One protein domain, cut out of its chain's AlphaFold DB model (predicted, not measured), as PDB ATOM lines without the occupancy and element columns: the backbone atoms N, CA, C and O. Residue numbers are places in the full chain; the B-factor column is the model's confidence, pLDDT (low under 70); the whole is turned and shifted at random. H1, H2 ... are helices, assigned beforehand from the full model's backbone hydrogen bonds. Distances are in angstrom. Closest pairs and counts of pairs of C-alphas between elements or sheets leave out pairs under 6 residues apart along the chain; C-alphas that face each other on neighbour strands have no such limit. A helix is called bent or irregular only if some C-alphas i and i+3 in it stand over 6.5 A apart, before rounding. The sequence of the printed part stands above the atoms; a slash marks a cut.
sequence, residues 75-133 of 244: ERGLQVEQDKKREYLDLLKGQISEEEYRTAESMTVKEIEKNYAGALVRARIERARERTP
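AT A GLANCE: This is residues 75 to 133 of the 244 residues of the protein "RDD domain-containing protein" of Acidobacteria bacterium (UniProt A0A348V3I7). Two helices, H1 and H2, fold into a short helical hairpin, and a longer, kinked helix, H3, arches across it, packing on H1. The free ends, residues 75 to 80 of H1 and residues 128 to 133 after and at the end of H3, stick out from a compact body like the tips of an open V. The printed part has 59 residues with three named helices, in the order H1, H2, H3, and no named strand; the class is all helix. The whole is compact, with a radius of gyration of the C-alphas of 11.9 A, and spans 35 by 29 by 16 A.

HOW THE PARTS SIT: H1, residues 75 to 92, touches H2, residues 98 to 106, with its residues 89 to 92 alone. The closest C-alphas of this hairpin are those of Leu 89 and Glu 105, 7.0 A apart, and the two run opposite ways at a shallow tilt of 5 degrees. H3, residues 109 to 130, touches H1, the closest C-alphas being those of Lys 85 and Val 109, 5.5 A apart; they run the same way at a steep tilt of 62 degrees. H2 and H3 are close but not clearly touching, with the closest C-alphas, of Ala 104 and Ile 112, 6.3 A apart. Every O i to N i+4 pair is within hydrogen-bond range in H1, against 4 of 5 in H2 and 16 of 18 in H3.

IN THESE COORDINATES: H1 begins at C-alpha 75 (13.096, -59.218, 46.247) and is 25.6 A long. H2 is 13.1 A long from C-alpha 98 (10.412, -49.465, 16.495). H3 is 24.7 A long and ends at C-alpha 130 (-10.481, -48.646, 26.123). It is irregular, with C-alphas 115 and 118 8.2 A apart, and has a kink of 87 degrees near residue 116.

THE WHOLE: The C-alphas farthest apart, of Glu 75 and Pro 133, are 35.3 A from each other. The printed part has no cut, and both links are tight. Without the stretches that stand free, the body spans 24 by 23 by 16 A. The mean pLDDT of the printed part is 80.1, and residues 75 to 80 and 128 to 133 are under 70.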
ATOM      1  N   GLU A  75      13.673 -58.377  47.303       52.94
ATOM      2  CA  GLU A  75      13.096 -59.218  46.247       52.94
ATOM      3  C   GLU A  75      11.765 -58.676  45.719       52.94
ATOM      4  O   GLU A  75      11.595 -58.571  44.509       52.94
ATOM      5  N   ARG A  76      10.856 -58.235  46.599       56.53
ATOM      6  CA  ARG A  76       9.605 -57.574  46.204       56.53
ATOM      7  C   ARG A  76       9.886 -56.240  45.518       56.53
ATOM      8  O   ARG A  76       9.213 -55.909  44.553       56.53
ATOM      9  N   GLY A  77      10.897 -55.497  45.971       58.00
ATOM     10  CA  GLY A  77      11.354 -54.270  45.311       58.00
ATOM     11  C   GLY A  77      11.867 -54.518  43.888       58.00
ATOM     12  O   GLY A  77      11.451 -53.825  42.960       58.00
ATOM     13  N   LEU A  78      12.703 -55.545  43.706       58.69
ATOM     14  CA  LEU A  78      13.256 -55.939  42.408       58.69
ATOM     15  C   LEU A  78      12.168 -56.464  41.463       58.69
ATOM     16  O   LEU A  78      12.156 -56.136  40.279       58.69
ATOM     17  N   GLN A  79      11.238 -57.255  41.998       66.75
ATOM     18  CA  GLN A  79      10.116 -57.811  41.251       66.75
ATOM     19  C   GLN A  79       9.149 -56.702  40.823       66.75
ATOM     20  O   GLN A  79       8.816 -56.613  39.648       66.75
ATOM     21  N   VAL A  80       8.822 -55.762  41.718       69.12
ATOM     22  CA  VAL A  80       8.026 -54.566  41.396       69.12
ATOM     23  C   VAL A  80       8.713 -53.696  40.342       69.12
ATOM     24  O   VAL A  80       8.038 -53.139  39.480       69.12
ATOM     25  N   GLU A  81      10.040 -53.559  40.374       73.00
ATOM     26  CA  GLU A  81      10.775 -52.772  39.377       73.00
ATOM     27  C   GLU A  81      10.805 -53.462  38.001       73.00
ATOM     28  O   GLU A  81      10.574 -52.813  36.978       73.00
ATOM     29  N   GLN A  82      10.994 -54.785  37.959       77.75
ATOM     30  CA  GLN A  82      10.889 -55.570  36.725       77.75
ATOM     31  C   GLN A  82       9.461 -55.581  36.160       77.75
ATOM     32  O   GLN A  82       9.282 -55.425  34.948       77.75
ATOM     33  N   ASP A  83       8.452 -55.705  37.020       79.06
ATOM     34  CA  ASP A  83       7.037 -55.664  36.645       79.06
ATOM     35  C   ASP A  83       6.660 -54.288  36.080       79.06
ATOM     36  O   ASP A  83       6.029 -54.204  35.024       79.06
ATOM     37  N   LYS A  84       7.140 -53.200  36.700       83.19
ATOM     38  CA  LYS A  84       6.985 -51.833  36.174       83.19
ATOM     39  C   LYS A  84       7.653 -51.655  34.816       83.19
ATOM     40  O   LYS A  84       7.053 -51.059  33.922       83.19
ATOM     41  N   LYS A  85       8.874 -52.174  34.631       86.25
ATOM     42  CA  LYS A  85       9.569 -52.103  33.335       86.25
ATOM     43  C   LYS A  85       8.750 -52.784  32.240       86.25
ATOM     44  O   LYS A  85       8.573 -52.216  31.166       86.25
ATOM     45  N   ARG A  86       8.223 -53.978  32.523       85.69
ATOM     46  CA  ARG A  86       7.366 -54.720  31.588       85.69
ATOM     47  C   ARG A  86       6.088 -53.957  31.257       85.69
ATOM     48  O   ARG A  86       5.751 -53.859  30.083       85.69
ATOM     49  N   GLU A  87       5.417 -53.381  32.254       83.88
ATOM     50  CA  GLU A  87       4.214 -52.569  32.039       83.88
ATOM     51  C   GLU A  87       4.496 -51.355  31.141       83.88
ATOM     52  O   GLU A  87       3.721 -51.063  30.234       83.88
ATOM     53  N   TYR A  88       5.612 -50.655  31.354       86.00
ATOM     54  CA  TYR A  88       5.977 -49.488  30.547       86.00
ATOM     55  C   TYR A  88       6.320 -49.852  29.111       86.00
ATOM     56  O   TYR A  88       5.833 -49.195  28.194       86.00
ATOM     57  N   LEU A  89       7.089 -50.917  28.897       87.19
ATOM     58  CA  LEU A  89       7.361 -51.406  27.546       87.19
ATOM     59  C   LEU A  89       6.067 -51.847  26.852       87.19
ATOM     60  O   LEU A  89       5.855 -51.532  25.688       87.19
ATOM     61  N   ASP A  90       5.157 -52.504  27.560       88.25
ATOM     62  CA  ASP A  90       3.859 -52.905  27.015       88.25
ATOM     63  C   ASP A  90       2.953 -51.703  26.672       88.25
ATOM     64  O   ASP A  90       2.227 -51.737  25.682       88.25
ATOM     65  N   LEU A  91       3.027 -50.609  27.439       86.12
ATOM     66  CA  LEU A  91       2.334 -49.349  27.134       86.12
ATOM     67  C   LEU A  91       2.945 -48.597  25.947       86.12
ATOM     68  O   LEU A  91       2.218 -47.952  25.197       86.12
ATOM     69  N   LEU A  92       4.268 -48.643  25.790       87.00
ATOM     70  CA  LEU A  92       4.970 -47.964  24.698       87.00
ATOM     71  C   LEU A  92       4.852 -48.714  23.367       87.00
ATOM     72  O   LEU A  92       5.018 -48.117  22.304       87.00
ATOM     73  N   LYS A  93       4.539 -50.010  23.410       85.62
ATOM     74  CA  LYS A  93       4.386 -50.851  22.225       85.62
ATOM     75  C   LYS A  93       3.299 -50.295  21.295       85.62
ATOM     76  O   LYS A  93       2.131 -50.230  21.663       85.62
ATOM     77  N   GLY A  94       3.694 -49.890  20.087       78.31
ATOM     78  CA  GLY A  94       2.799 -49.289  19.087       78.31
ATOM     79  C   GLY A  94       2.493 -47.797  19.283       78.31
ATOM     80  O   GLY A  94       1.768 -47.229  18.472       78.31
ATOM     81  N   GLN A  95       3.041 -47.154  20.321       81.88
ATOM     82  CA  GLN A  95       2.889 -45.713  20.596       81.88
ATOM     83  C   GLN A  95       4.138 -44.898  20.224       81.88
ATOM     84  O   GLN A  95       4.065 -43.677  20.086       81.88
ATOM     85  N   ILE A  96       5.283 -45.567  20.080       86.38
ATOM     86  CA  ILE A  96       6.573 -45.002  19.660       86.38
ATOM     87  C   ILE A  96       7.128 -45.796  18.471       86.38
ATOM     88  O   ILE A  96       6.623 -46.878  18.162       86.38
ATOM     89  N   SER A  97       8.149 -45.268  17.793       88.69
ATOM     90  CA  SER A  97       8.780 -45.967  16.666       88.69
ATOM     91  C   SER A  97       9.528 -47.233  17.113       88.69
ATOM     92  O   SER A  97       9.970 -47.340  18.257       88.69
ATOM     93  N   GLU A  98       9.704 -48.201  16.207       86.62
ATOM     94  CA  GLU A  98      10.412 -49.465  16.495       86.62
ATOM     95  C   GLU A  98      11.866 -49.250  16.960       86.62
ATOM     96  O   GLU A  98      12.381 -50.001  17.788       86.62
ATOM     97  N   GLU A  99      12.533 -48.202  16.471       86.50
ATOM     98  CA  GLU A  99      13.897 -47.847  16.886       86.50
ATOM     99  C   GLU A  99      13.937 -47.301  18.324       86.50
ATOM    100  O   GLU A  99      14.786 -47.691  19.133       86.50
ATOM    101  N   GLU A 100      12.976 -46.445  18.681       85.88
ATOM    102  CA  GLU A 100      12.819 -45.923  20.043       85.88
ATOM    103  C   GLU A 100      12.397 -47.022  21.024       85.88
ATOM    104  O   GLU A 100      12.871 -47.045  22.161       85.88
ATOM    105  N   TYR A 101      11.562 -47.967  20.586       87.44
ATOM    106  CA  TYR A 101      11.143 -49.114  21.391       87.44
ATOM    107  C   TYR A 101      12.326 -50.000  21.786       87.44
ATOM    108  O   TYR A 101      12.523 -50.282  22.968       87.44
ATOM    109  N   ARG A 102      13.171 -50.367  20.815       87.25
ATOM    110  CA  ARG A 102      14.394 -51.152  21.065       87.25
ATOM    111  C   ARG A 102      15.358 -50.435  22.005       87.25
ATOM    112  O   ARG A 102      16.012 -51.062  22.832       87.25
ATOM    113  N   THR A 103      15.419 -49.107  21.911       87.00
ATOM    114  CA  THR A 103      16.223 -48.292  22.825       87.00
ATOM    115  C   THR A 103      15.646 -48.343  24.244       87.00
ATOM    116  O   THR A 103      16.388 -48.583  25.199       87.00
ATOM    117  N   ALA A 104      14.324 -48.221  24.398       86.00
ATOM    118  CA  ALA A 104      13.643 -48.320  25.687       86.00
ATOM    119  C   ALA A 104      13.810 -49.699  26.361       86.00
ATOM    120  O   ALA A 104      13.908 -49.765  27.587       86.00
ATOM    121  N   GLU A 105      13.913 -50.800  25.605       87.00
ATOM    122  CA  GLU A 105      14.168 -52.144  26.163       87.00
ATOM    123  C   GLU A 105      15.489 -52.218  26.944       87.00
ATOM    124  O   GLU A 105      15.574 -52.885  27.984       87.00
ATOM    125  N   SER A 106      16.505 -51.491  26.478       87.19
ATOM    126  CA  SER A 106      17.830 -51.429  27.102       87.19
ATOM    127  C   SER A 106      17.923 -50.455  28.286       87.19
ATOM    128  O   SER A 106      18.848 -50.556  29.087       87.19
ATOM    129  N   MET A 107      16.941 -49.561  28.449       86.56
ATOM    130  CA  MET A 107      16.925 -48.529  29.490       86.56
ATOM    131  C   MET A 107      16.463 -49.047  30.861       86.56
ATOM    132  O   MET A 107      15.775 -50.069  30.992       86.56
ATOM    133  N   THR A 108      16.820 -48.316  31.912       87.88
ATOM    134  CA  THR A 108      16.281 -48.510  33.268       87.88
ATOM    135  C   THR A 108      14.880 -47.900  33.405       87.88
ATOM    136  O   THR A 108      14.494 -47.017  32.641       87.88
ATOM    137  N   VAL A 109      14.099 -48.323  34.408       83.38
ATOM    138  CA  VAL A 109      12.728 -47.805  34.634       83.38
ATOM    139  C   VAL A 109      12.714 -46.280  34.777       83.38
ATOM    140  O   VAL A 109      11.875 -45.615  34.176       83.38
ATOM    141  N   LYS A 110      13.682 -45.716  35.512       84.94
ATOM    142  CA  LYS A 110      13.803 -44.264  35.721       84.94
ATOM    143  C   LYS A 110      14.095 -43.500  34.430       84.94
ATOM    144  O   LYS A 110      13.591 -42.395  34.241       84.94
ATOM    145  N   GLU A 111      14.905 -44.070  33.542       85.81
ATOM    146  CA  GLU A 111      15.209 -43.468  32.239       85.81
ATOM    147  C   GLU A 111      13.993 -43.507  31.316       85.81
ATOM    148  O   GLU A 111      13.703 -42.513  30.650       85.81
ATOM    149  N   ILE A 112      13.233 -44.605  31.339       86.06
ATOM    150  CA  ILE A 112      11.984 -44.727  30.583       86.06
ATOM    151  C   ILE A 112      10.961 -43.690  31.070       86.06
ATOM    152  O   ILE A 112      10.359 -42.996  30.251       86.06
ATOM    153  N   GLU A 113      10.797 -43.520  32.387       85.25
ATOM    154  CA  GLU A 113       9.910 -42.490  32.948       85.25
ATOM    155  C   GLU A 113      10.332 -41.087  32.526       85.25
ATOM    156  O   GLU A 113       9.491 -40.292  32.117       85.25
ATOM    157  N   LYS A 114      11.629 -40.782  32.578       88.69
ATOM    158  CA  LYS A 114      12.136 -39.455  32.230       88.69
ATOM    159  C   LYS A 114      11.966 -39.136  30.743       88.69
ATOM    160  O   LYS A 114      11.550 -38.029  30.408       88.69
ATOM    161  N   ASN A 115      12.284 -40.086  29.867       88.81
ATOM    162  CA  ASN A 115      12.335 -39.853  28.422       88.81
ATOM    163  C   ASN A 115      10.968 -40.025  27.746       88.81
ATOM    164  O   ASN A 115      10.683 -39.345  26.763       88.81
ATOM    165  N   TYR A 116      10.098 -40.883  28.292       88.12
ATOM    166  CA  TYR A 116       8.819 -41.246  27.676       88.12
ATOM    167  C   TYR A 116       7.594 -40.949  28.553       88.12
ATOM    168  O   TYR A 116       6.505 -41.428  28.238       88.12
ATOM    169  N   ALA A 117       7.706 -40.119  29.604       85.25
ATOM    170  CA  ALA A 117       6.579 -39.726  30.470       85.25
ATOM    171  C   ALA A 117       5.312 -39.356  29.681       85.25
ATOM    172  O   ALA A 117       4.225 -39.851  29.973       85.25
ATOM    173  N   GLY A 118       5.445 -38.513  28.652       84.50
ATOM    174  CA  GLY A 118       4.307 -38.075  27.839       84.50
ATOM    175  C   GLY A 118       3.648 -39.211  27.050       84.50
ATOM    176  O   GLY A 118       2.422 -39.269  26.965       84.50
ATOM    177  N   ALA A 119       4.439 -40.133  26.499       85.44
ATOM    178  CA  ALA A 119       3.933 -41.305  25.783       85.44
ATOM    179  C   ALA A 119       3.280 -42.308  26.745       85.44
ATOM    180  O   ALA A 119       2.173 -42.767  26.479       85.44
ATOM    181  N   LEU A 120       3.891 -42.557  27.907       87.75
ATOM    182  CA  LEU A 120       3.332 -43.415  28.955       87.75
ATOM    183  C   LEU A 120       1.998 -42.886  29.484       87.75
ATOM    184  O   LEU A 120       1.061 -43.662  29.668       87.75
ATOM    185  N   VAL A 121       1.890 -41.575  29.717       84.88
ATOM    186  CA  VAL A 121       0.640 -40.942  30.163       84.88
ATOM    187  C   VAL A 121      -0.437 -41.070  29.091       84.88
ATOM    188  O   VAL A 121      -1.557 -41.459  29.413       84.88
ATOM    189  N   ARG A 122      -0.112 -40.811  27.817       86.38
ATOM    190  CA  ARG A 122      -1.058 -40.982  26.703       86.38
ATOM    191  C   ARG A 122      -1.525 -42.426  26.562       86.38
ATOM    192  O   ARG A 122      -2.729 -42.654  26.568       86.38
ATOM    193  N   ALA A 123      -0.603 -43.384  26.564       84.69
ATOM    194  CA  ALA A 123      -0.914 -44.809  26.502       84.69
ATOM    195  C   ALA A 123      -1.767 -45.268  27.697       84.69
ATOM    196  O   ALA A 123      -2.702 -46.050  27.532       84.69
ATOM    197  N   ARG A 124      -1.504 -44.751  28.909       83.94
ATOM    198  CA  ARG A 124      -2.352 -45.002  30.089       83.94
ATOM    199  C   ARG A 124      -3.745 -44.413  29.931       83.94
ATOM    200  O   ARG A 124      -4.703 -45.081  30.301       83.94
ATOM    201  N   ILE A 125      -3.867 -43.197  29.402       79.31
ATOM    202  CA  ILE A 125      -5.164 -42.562  29.134       79.31
ATOM    203  C   ILE A 125      -5.932 -43.351  28.070       79.31
ATOM    204  O   ILE A 125      -7.121 -43.594  28.254       79.31
ATOM    205  N   GLU A 126      -5.273 -43.795  27.002       80.81
ATOM    206  CA  GLU A 126      -5.880 -44.563  25.912       80.81
ATOM    207  C   GLU A 126      -6.320 -45.954  26.380       80.81
ATOM    208  O   GLU A 126      -7.503 -46.273  26.287       80.81
ATOM    209  N   ARG A 127      -5.448 -46.715  27.055       76.50
ATOM    210  CA  ARG A 127      -5.842 -47.976  27.706       76.50
ATOM    211  C   ARG A 127      -6.917 -47.784  28.757       76.50
ATOM    212  O   ARG A 127      -7.766 -48.652  28.898       76.50
ATOM    213  N   ALA A 128      -6.888 -46.702  29.531       69.31
ATOM    214  CA  ALA A 128      -7.946 -46.418  30.493       69.31
ATOM    215  C   ALA A 128      -9.261 -46.094  29.779       69.31
ATOM    216  O   ALA A 128     -10.312 -46.469  30.284       69.31
ATOM    217  N   ARG A 129      -9.226 -45.448  28.613       69.75
ATOM    218  CA  ARG A 129     -10.403 -45.161  27.785       69.75
ATOM    219  C   ARG A 129     -10.966 -46.430  27.142       69.75
ATOM    220  O   ARG A 129     -12.178 -46.598  27.146       69.75
ATOM    221  N   GLU A 130     -10.107 -47.341  26.691       67.38
ATOM    222  CA  GLU A 130     -10.481 -48.646  26.123       67.38
ATOM    223  C   GLU A 130     -10.925 -49.664  27.190       67.38
ATOM    224  O   GLU A 130     -11.891 -50.395  26.989       67.38
ATOM    225  N   ARG A 131     -10.267 -49.689  28.359       60.78
ATOM    226  CA  ARG A 131     -10.628 -50.526  29.521       60.78
ATOM    227  C   ARG A 131     -11.719 -49.925  30.399       60.78
ATOM    228  O   ARG A 131     -12.060 -50.551  31.396       60.78
ATOM    229  N   THR A 132     -12.231 -48.728  30.118       52.38
ATOM    230  CA  THR A 132     -13.386 -48.179  30.843       52.38
ATOM    231  C   THR A 132     -14.631 -48.472  30.025       52.38
ATOM    232  O   THR A 132     -14.988 -47.674  29.159       52.38
ATOM    233  N   PRO A 133     -15.351 -49.573  30.290       56.47
ATOM    234  CA  PRO A 133     -16.604 -49.818  29.624       56.47
ATOM    235  C   PRO A 133     -17.593 -48.959  30.406       56.47
ATOM    236  O   PRO A 133     -18.024 -49.301  31.511       56.47
TER     237      PRO A 133